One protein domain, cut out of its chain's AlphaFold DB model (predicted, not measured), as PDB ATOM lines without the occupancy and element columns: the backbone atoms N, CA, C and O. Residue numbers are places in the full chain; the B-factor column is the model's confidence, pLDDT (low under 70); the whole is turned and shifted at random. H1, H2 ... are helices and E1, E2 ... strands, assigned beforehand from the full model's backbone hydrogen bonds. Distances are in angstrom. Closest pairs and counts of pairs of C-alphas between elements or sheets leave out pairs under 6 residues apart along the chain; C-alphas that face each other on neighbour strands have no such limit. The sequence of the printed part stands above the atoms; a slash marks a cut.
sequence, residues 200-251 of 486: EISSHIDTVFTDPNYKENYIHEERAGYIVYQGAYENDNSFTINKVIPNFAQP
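What this domain is: This is residues 200 to 251 of the 486 residues of an uncharacterized protein of bioreactor metagenome (UniProt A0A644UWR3). Picture a narrow wall of three antiparallel strands, E1, E2 and E3, with one short helix, H1, set slantwise over one face; the opposite face has no named helix over it. H1 sits toward the end of the wall where E1 and E3 begin and E2 ends, while residues 247 to 251 run on past the other end. The printed part has 52 residues with one named helix and three named strands, H1, E1, E2, E3 along the chain; the sheet's order is E1 - E2 - E3, and the class is mixed, helices and strands. The whole is only just loose, close to compact, with a radius of gyration of the C-alphas of 12.0 A, and elongated, spanning 37 by 20 by 16 A.

How they stand to each other: Start at residue 200: residues 200 to 210 are H1, and every O i to N i+4 pair inside it is within hydrogen-bond range. A tight link leads to E1, residues 214 to 219, and a short one on to E2, residues 226 to 233. These two form a hairpin, antiparallel at 162 degrees between directions; look for N 215 and O 232, 2.9 A apart and within hydrogen-bond range. Another short link leads to E3, residues 241 to 246, which forms a hairpin with E2, antiparallel at 172 degrees; here N 229 and O 243 are within hydrogen-bond range at 2.8 A. The three strands are a meander, each the antiparallel neighbour of the one before; E1 and E3 are its edge strands and stand apart. H1 is on this sheet, making two layers, a helix on one face of a sheet, at a height over the sheet of 8.9 A. It lies over E1 and E2, slantwise to the strands, at 56 degrees to E1 on the local plane. The closest C-alphas of H1 and E1 are those of Val 208 and Tyr 214, 6.1 A apart; those of H1 and E3 are His 204 and Ile 241, 7.1 A apart.

Where its parts are: Find C-alpha 200 at (260.583, 183.901, 65.788); from there H1 runs 15.0 A to C-alpha 210. E1 measures 15.9 A from C-alpha 214 to C-alpha 219. E2, the longest strand, starts at C-alpha 226, (253.847, 178.786, 80.469), and runs 23.6 A to C-alpha 233. E3 covers 15.9 A from C-alpha 241 and ends at C-alpha 246, (256.683, 181.928, 80.916).

The domain as a whole: Follow residues 200 to 251 and you will meet no cut and no long link. The two C-alphas farthest apart are those of Asn 235 and Gln 250, at 38.6 A. In the B-factor column the mean pLDDT of the printed part is 76.8; look at residues 217 to 224 for the model's low confidence, under 70.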
ATOM      1  N   GLU A 200     260.956 185.279  66.129       77.06
ATOM      2  CA  GLU A 200     260.583 183.901  65.788       77.06
ATOM      3  C   GLU A 200     259.127 183.587  66.154       77.06
ATOM      4  O   GLU A 200     258.444 182.915  65.385       77.06
ATOM      5  N   ILE A 201     258.626 184.082  67.296       77.19
ATOM      6  CA  ILE A 201     257.217 183.895  67.688       77.19
ATOM      7  C   ILE A 201     256.308 184.720  66.775       77.19
ATOM      8  O   ILE A 201     255.294 184.207  66.309       77.19
ATOM      9  N   SER A 202     256.682 185.965  66.476       70.94
ATOM     10  CA  SER A 202     255.943 186.809  65.530       70.94
ATOM     11  C   SER A 202     255.867 186.159  64.146       70.94
ATOM     12  O   SER A 202     254.775 185.979  63.612       70.94
ATOM     13  N   SER A 203     257.001 185.687  63.622       77.50
ATOM     14  CA  SER A 203     257.062 184.978  62.337       77.50
ATOM     15  C   SER A 203     256.237 183.692  62.352       77.50
ATOM     16  O   SER A 203     255.560 183.384  61.374       77.50
ATOM     17  N   HIS A 204     256.262 182.941  63.457       80.19
ATOM     18  CA  HIS A 204     255.424 181.757  63.637       80.19
ATOM     19  C   HIS A 204     253.935 182.105  63.547       80.19
ATOM     20  O   HIS A 204     253.223 181.487  62.760       80.19
ATOM     21  N   ILE A 205     253.480 183.119  64.290       75.56
ATOM     22  CA  ILE A 205     252.085 183.576  64.272       75.56
ATOM     23  C   ILE A 205     251.674 183.985  62.852       75.56
ATOM     24  O   ILE A 205     250.625 183.558  62.376       75.56
ATOM     25  N   ASP A 206     252.501 184.764  62.154       72.94
ATOM     26  CA  ASP A 206     252.213 185.197  60.784       72.94
ATOM     27  C   ASP A 206     252.144 184.011  59.812       72.94
ATOM     28  O   ASP A 206     251.245 183.942  58.969       72.94
ATOM     29  N   THR A 207     253.049 183.039  59.957       79.31
ATOM     30  CA  THR A 207     253.088 181.831  59.117       79.31
ATOM     31  C   THR A 207     251.823 180.991  59.297       79.31
ATOM     32  O   THR A 207     251.243 180.558  58.307       79.31
ATOM     33  N   VAL A 208     251.327 180.838  60.533       76.44
ATOM     34  CA  VAL A 208     250.061 180.132  60.825       76.44
ATOM     35  C   VAL A 208     248.878 180.729  60.057       76.44
ATOM     36  O   VAL A 208     248.002 179.994  59.604       76.44
ATOM     37  N   PHE A 209     248.830 182.053  59.890       74.00
ATOM     38  CA  PHE A 209     247.738 182.711  59.165       74.00
ATOM     39  C   PHE A 209     247.921 182.740  57.644       74.00
ATOM     40  O   PHE A 209     246.944 182.966  56.928       74.00
ATOM     41  N   THR A 210     249.145 182.560  57.146       78.62
ATOM     42  CA  THR A 210     249.485 182.789  55.732       78.62
ATOM     43  C   THR A 210     249.778 181.513  54.950       78.62
ATOM     44  O   THR A 210     249.509 181.492  53.748       78.62
ATOM     45  N   ASP A 211     250.266 180.450  55.595       80.94
ATOM     46  CA  ASP A 211     250.612 179.188  54.935       80.94
ATOM     47  C   ASP A 211     249.698 178.033  55.390       80.94
ATOM     48  O   ASP A 211     249.768 177.598  56.542       80.94
ATOM     49  N   PRO A 212     248.861 177.473  54.495       82.75
ATOM     50  CA  PRO A 212     247.958 176.375  54.834       82.75
ATOM     51  C   PRO A 212     248.663 175.037  55.112       82.75
ATOM     52  O   PRO A 212     248.036 174.141  55.676       82.75
ATOM     53  N   ASN A 213     249.932 174.870  54.719       85.56
ATOM     54  CA  ASN A 213     250.712 173.649  54.959       85.56
ATOM     55  C   ASN A 213     251.474 173.688  56.293       85.56
ATOM     56  O   ASN A 213     252.159 172.723  56.650       85.56
ATOM     57  N   TYR A 214     251.392 174.805  57.014       83.75
ATOM     58  CA  TYR A 214     252.004 174.974  58.318       83.75
ATOM     59  C   TYR A 214     251.036 174.532  59.418       83.75
ATOM     60  O   TYR A 214     249.899 174.995  59.496       83.75
ATOM     61  N   LYS A 215     251.482 173.625  60.289       80.19
ATOM     62  CA  LYS A 215     250.704 173.152  61.438       80.19
ATOM     63  C   LYS A 215     251.277 173.711  62.724       80.19
ATOM     64  O   LYS A 215     252.465 173.551  62.998       80.19
ATOM     65  N   GLU A 216     250.409 174.296  63.542       80.31
ATOM     66  CA  GLU A 216     250.731 174.647  64.920       80.31
ATOM     67  C   GLU A 216     250.264 173.566  65.897       80.31
ATOM     68  O   GLU A 216     249.195 172.971  65.750       80.31
ATOM     69  N   ASN A 217     251.066 173.347  66.934       69.69
ATOM     70  CA  ASN A 217     250.627 172.719  68.166       69.69
ATOM     71  C   ASN A 217     250.691 173.779  69.268       69.69
ATOM     72  O   ASN A 217     251.704 173.943  69.948       69.69
ATOM     73  N   TYR A 218     249.617 174.555  69.384       63.88
ATOM     74  CA  TYR A 218     249.522 175.631  70.360       63.88
ATOM     75  C   TYR A 218     248.974 175.096  71.685       63.88
ATOM     76  O   TYR A 218     247.769 174.872  71.834       63.88
ATOM     77  N   ILE A 219     249.858 174.899  72.667       60.50
ATOM     78  CA  ILE A 219     249.458 174.533  74.030       60.50
ATOM     79  C   ILE A 219     249.409 175.814  74.859       60.50
ATOM     80  O   ILE A 219     250.427 176.310  75.347       60.50
ATOM     81  N   HIS A 220     248.198 176.344  75.010       58.47
ATOM     82  CA  HIS A 220     247.900 177.463  75.895       58.47
ATOM     83  C   HIS A 220     246.780 177.065  76.850       58.47
ATOM     84  O   HIS A 220     245.597 177.335  76.622       58.47
ATOM     85  N   GLU A 221     247.153 176.432  77.953       60.34
ATOM     86  CA  GLU A 221     246.250 176.296  79.086       60.34
ATOM     87  C   GLU A 221     246.326 177.582  79.915       60.34
ATOM     88  O   GLU A 221     247.406 177.982  80.346       60.34
ATOM     89  N   GLU A 222     245.183 178.230  80.171       53.00
ATOM     90  CA  GLU A 222     245.084 179.509  80.908       53.00
ATOM     91  C   GLU A 222     245.726 179.491  82.316       53.00
ATOM     92  O   GLU A 222     245.796 180.527  82.971       53.00
ATOM     93  N   ARG A 223     246.172 178.328  82.812       55.00
ATOM     94  CA  ARG A 223     246.770 178.137  84.144       55.00
ATOM     95  C   ARG A 223     248.065 177.323  84.154       55.00
ATOM     96  O   ARG A 223     248.514 176.952  85.232       55.00
ATOM     97  N   ALA A 224     248.664 177.033  82.999       63.31
ATOM     98  CA  ALA A 224     249.886 176.225  82.956       63.31
ATOM     99  C   ALA A 224     251.128 176.963  83.489       63.31
ATOM    100  O   ALA A 224     252.133 176.323  83.783       63.31
ATOM    101  N   GLY A 225     251.089 178.298  83.600       73.19
ATOM    102  CA  GLY A 225     252.253 179.113  83.974       73.19
ATOM    103  C   GLY A 225     253.281 179.283  82.848       73.19
ATOM    104  O   GLY A 225     254.285 179.971  83.028       73.19
ATOM    105  N   TYR A 226     253.033 178.688  81.679       79.88
ATOM    106  CA  TYR A 226     253.847 178.786  80.469       79.88
ATOM    107  C   TYR A 226     252.977 178.698  79.207       79.88
ATOM    108  O   TYR A 226     251.828 178.257  79.260       79.88
ATOM    109  N   ILE A 227     253.541 179.113  78.074       77.31
ATOM    110  CA  ILE A 227     252.971 178.957  76.729       77.31
ATOM    111  C   ILE A 227     253.976 178.194  75.876       77.31
ATOM    112  O   ILE A 227     255.174 178.494  75.906       77.31
ATOM    113  N   VAL A 228     253.488 177.217  75.111       80.31
ATOM    114  CA  VAL A 228     254.298 176.465  74.148       80.31
ATOM    115  C   VAL A 228     253.985 176.937  72.735       80.31
ATOM    116  O   VAL A 228     252.837 176.878  72.296       80.31
ATOM    117  N   TYR A 229     255.030 177.341  72.019       81.31
ATOM    118  CA  TYR A 229     254.999 177.600  70.585       81.31
ATOM    119  C   TYR A 229     255.717 176.465  69.869       81.31
ATOM    120  O   TYR A 229     256.949 176.373  69.896       81.31
ATOM    121  N   GLN A 230     254.928 175.595  69.246       84.94
ATOM    122  CA  GLN A 230     255.406 174.524  68.387       84.94
ATOM    123  C   GLN A 230     254.774 174.659  67.012       84.94
ATOM    124  O   GLN A 230     253.554 174.749  66.894       84.94
ATOM    125  N   GLY A 231     255.596 174.627  65.972       87.00
ATOM    126  CA  GLY A 231     255.092 174.609  64.607       87.00
ATOM    127  C   GLY A 231     256.025 173.883  63.656       87.00
ATOM    128  O   GLY A 231     257.243 173.894  63.847       87.00
ATOM    129  N   ALA A 232     255.435 173.210  62.674       87.88
ATOM    130  CA  ALA A 232     256.116 172.366  61.699       87.88
ATOM    131  C   ALA A 232     255.320 172.323  60.385       87.88
ATOM    132  O   ALA A 232     254.098 172.490  60.385       87.88
ATOM    133  N   TYR A 233     256.000 172.064  59.272       86.81
ATOM    134  CA  TYR A 233     255.351 171.860  57.977       86.81
ATOM    135  C   TYR A 233     254.844 170.424  57.822       86.81
ATOM    136  O   TYR A 233     255.419 169.478  58.365       86.81
ATOM    137  N   GLU A 234     253.774 170.237  57.047       80.06
ATOM    138  CA  GLU A 234     253.325 168.897  56.670       80.06
ATOM    139  C   GLU A 234     254.457 168.097  56.000       80.06
ATOM    140  O   GLU A 234     255.058 168.537  55.021       80.06
ATOM    141  N   ASN A 235     254.701 166.881  56.502       79.62
ATOM    142  CA  ASN A 235     255.769 165.959  56.080       79.62
ATOM    143  C   ASN A 235     257.194 166.324  56.537       79.62
ATOM    144  O   ASN A 235     258.140 165.642  56.140       79.62
ATOM    145  N   ASP A 236     257.356 167.330  57.400       78.00
ATOM    146  CA  ASP A 236     258.604 167.580  58.120       78.00
ATOM    147  C   ASP A 236     258.532 166.971  59.531       78.00
ATOM    148  O   ASP A 236     257.554 167.145  60.258       78.00
ATOM    149  N   ASN A 237     259.575 166.236  59.924       77.94
ATOM    150  CA  ASN A 237     259.702 165.669  61.271       77.94
ATOM    151  C   ASN A 237     260.403 166.629  62.248       77.94
ATOM    152  O   ASN A 237     260.638 166.271  63.403       77.94
ATOM    153  N   SER A 238     260.787 167.817  61.785       80.00
ATOM    154  CA  SER A 238     261.440 168.851  62.575       80.00
ATOM    155  C   SER A 238     260.496 170.013  62.879       80.00
ATOM    156  O   SER A 238     259.566 170.318  62.134       80.00
ATOM    157  N   PHE A 239     260.729 170.661  64.018       83.00
ATOM    158  CA  PHE A 239     260.008 171.868  64.397       83.00
ATOM    159  C   PHE A 239     260.685 173.103  63.794       83.00
ATOM    160  O   PHE A 239     261.878 173.317  64.005       83.00
ATOM    161  N   THR A 240     259.909 173.952  63.121       84.69
ATOM    162  CA  THR A 240     260.322 175.301  62.701       84.69
ATOM    163  C   THR A 240     260.424 176.245  63.900       84.69
ATOM    164  O   THR A 240     261.291 177.111  63.938       84.69
ATOM    165  N   ILE A 241     259.566 176.048  64.903       84.25
ATOM    166  CA  ILE A 241     259.675 176.676  66.222       84.25
ATOM    167  C   ILE A 241     259.360 175.641  67.299       84.25
ATOM    168  O   ILE A 241     258.437 174.843  67.146       84.25
ATOM    169  N   ASN A 242     260.137 175.647  68.380       84.19
ATOM    170  CA  ASN A 242     259.902 174.827  69.566       84.19
ATOM    171  C   ASN A 242     260.365 175.605  70.801       84.19
ATOM    172  O   ASN A 242     261.496 175.445  71.268       84.19
ATOM    173  N   LYS A 243     259.516 176.519  71.276       84.06
ATOM    174  CA  LYS A 243     259.822 177.424  72.388       84.06
ATOM    175  C   LYS A 243     258.781 177.307  73.488       84.06
ATOM    176  O   LYS A 243     257.589 177.191  73.224       84.06
ATOM    177  N   VAL A 244     259.251 177.404  74.725       81.56
ATOM    178  CA  VAL A 244     258.408 177.577  75.906       81.56
ATOM    179  C   VAL A 244     258.729 178.941  76.491       81.56
ATOM    180  O   VAL A 244     259.898 179.233  76.748       81.56
ATOM    181  N   ILE A 245     257.710 179.770  76.684       78.81
ATOM    182  CA  ILE A 245     257.855 181.054  77.372       78.81
ATOM    183  C   ILE A 245     257.031 181.055  78.660       78.81
ATOM    184  O   ILE A 245     255.971 180.426  78.704       78.81
ATOM    185  N   PRO A 246     257.482 181.748  79.714       77.81
ATOM    186  CA  PRO A 246     256.683 181.928  80.916       77.81
ATOM    187  C   PRO A 246     255.376 182.676  80.641       77.81
ATOM    188  O   PRO A 246     255.339 183.613  79.847       77.81
ATOM    189  N   ASN A 247     254.320 182.283  81.345       76.94
ATOM    190  CA  ASN A 247     253.026 182.958  81.372       76.94
ATOM    191  C   ASN A 247     252.599 183.131  82.828       76.94
ATOM    192  O   ASN A 247     251.679 182.475  83.322       76.94
ATOM    193  N   PHE A 248     253.382 183.938  83.538       78.38
ATOM    194  CA  PHE A 248     253.190 184.202  84.956       78.38
ATOM    195  C   PHE A 248     251.912 184.998  85.208       78.38
ATOM    196  O   PHE A 248     251.443 185.753  84.358       78.38
ATOM    197  N   ALA A 249     251.381 184.885  86.424       77.38
ATOM    198  CA  ALA A 249     250.143 185.541  86.823       77.38
ATOM    199  C   ALA A 249     250.182 187.077  86.722       77.38
ATOM    200  O   ALA A 249     249.119 187.701  86.729       77.38
ATOM    201  N   GLN A 250     251.372 187.694  86.702       79.38
ATOM    202  CA  GLN A 250     251.549 189.146  86.622       79.38
ATOM    203  C   GLN A 250     252.428 189.566  85.422       79.38
ATOM    204  O   GLN A 250     253.486 188.966  85.194       79.38
ATOM    205  N   PRO A 251     252.049 190.633  84.689       72.62
ATOM    206  CA  PRO A 251     252.700 191.049  83.446       72.62
ATOM    207  C   PRO A 251     253.895 191.983  83.684       72.62
ATOM    208  O   PRO A 251     253.914 193.146  83.281       72.62
TER     209      PRO A 251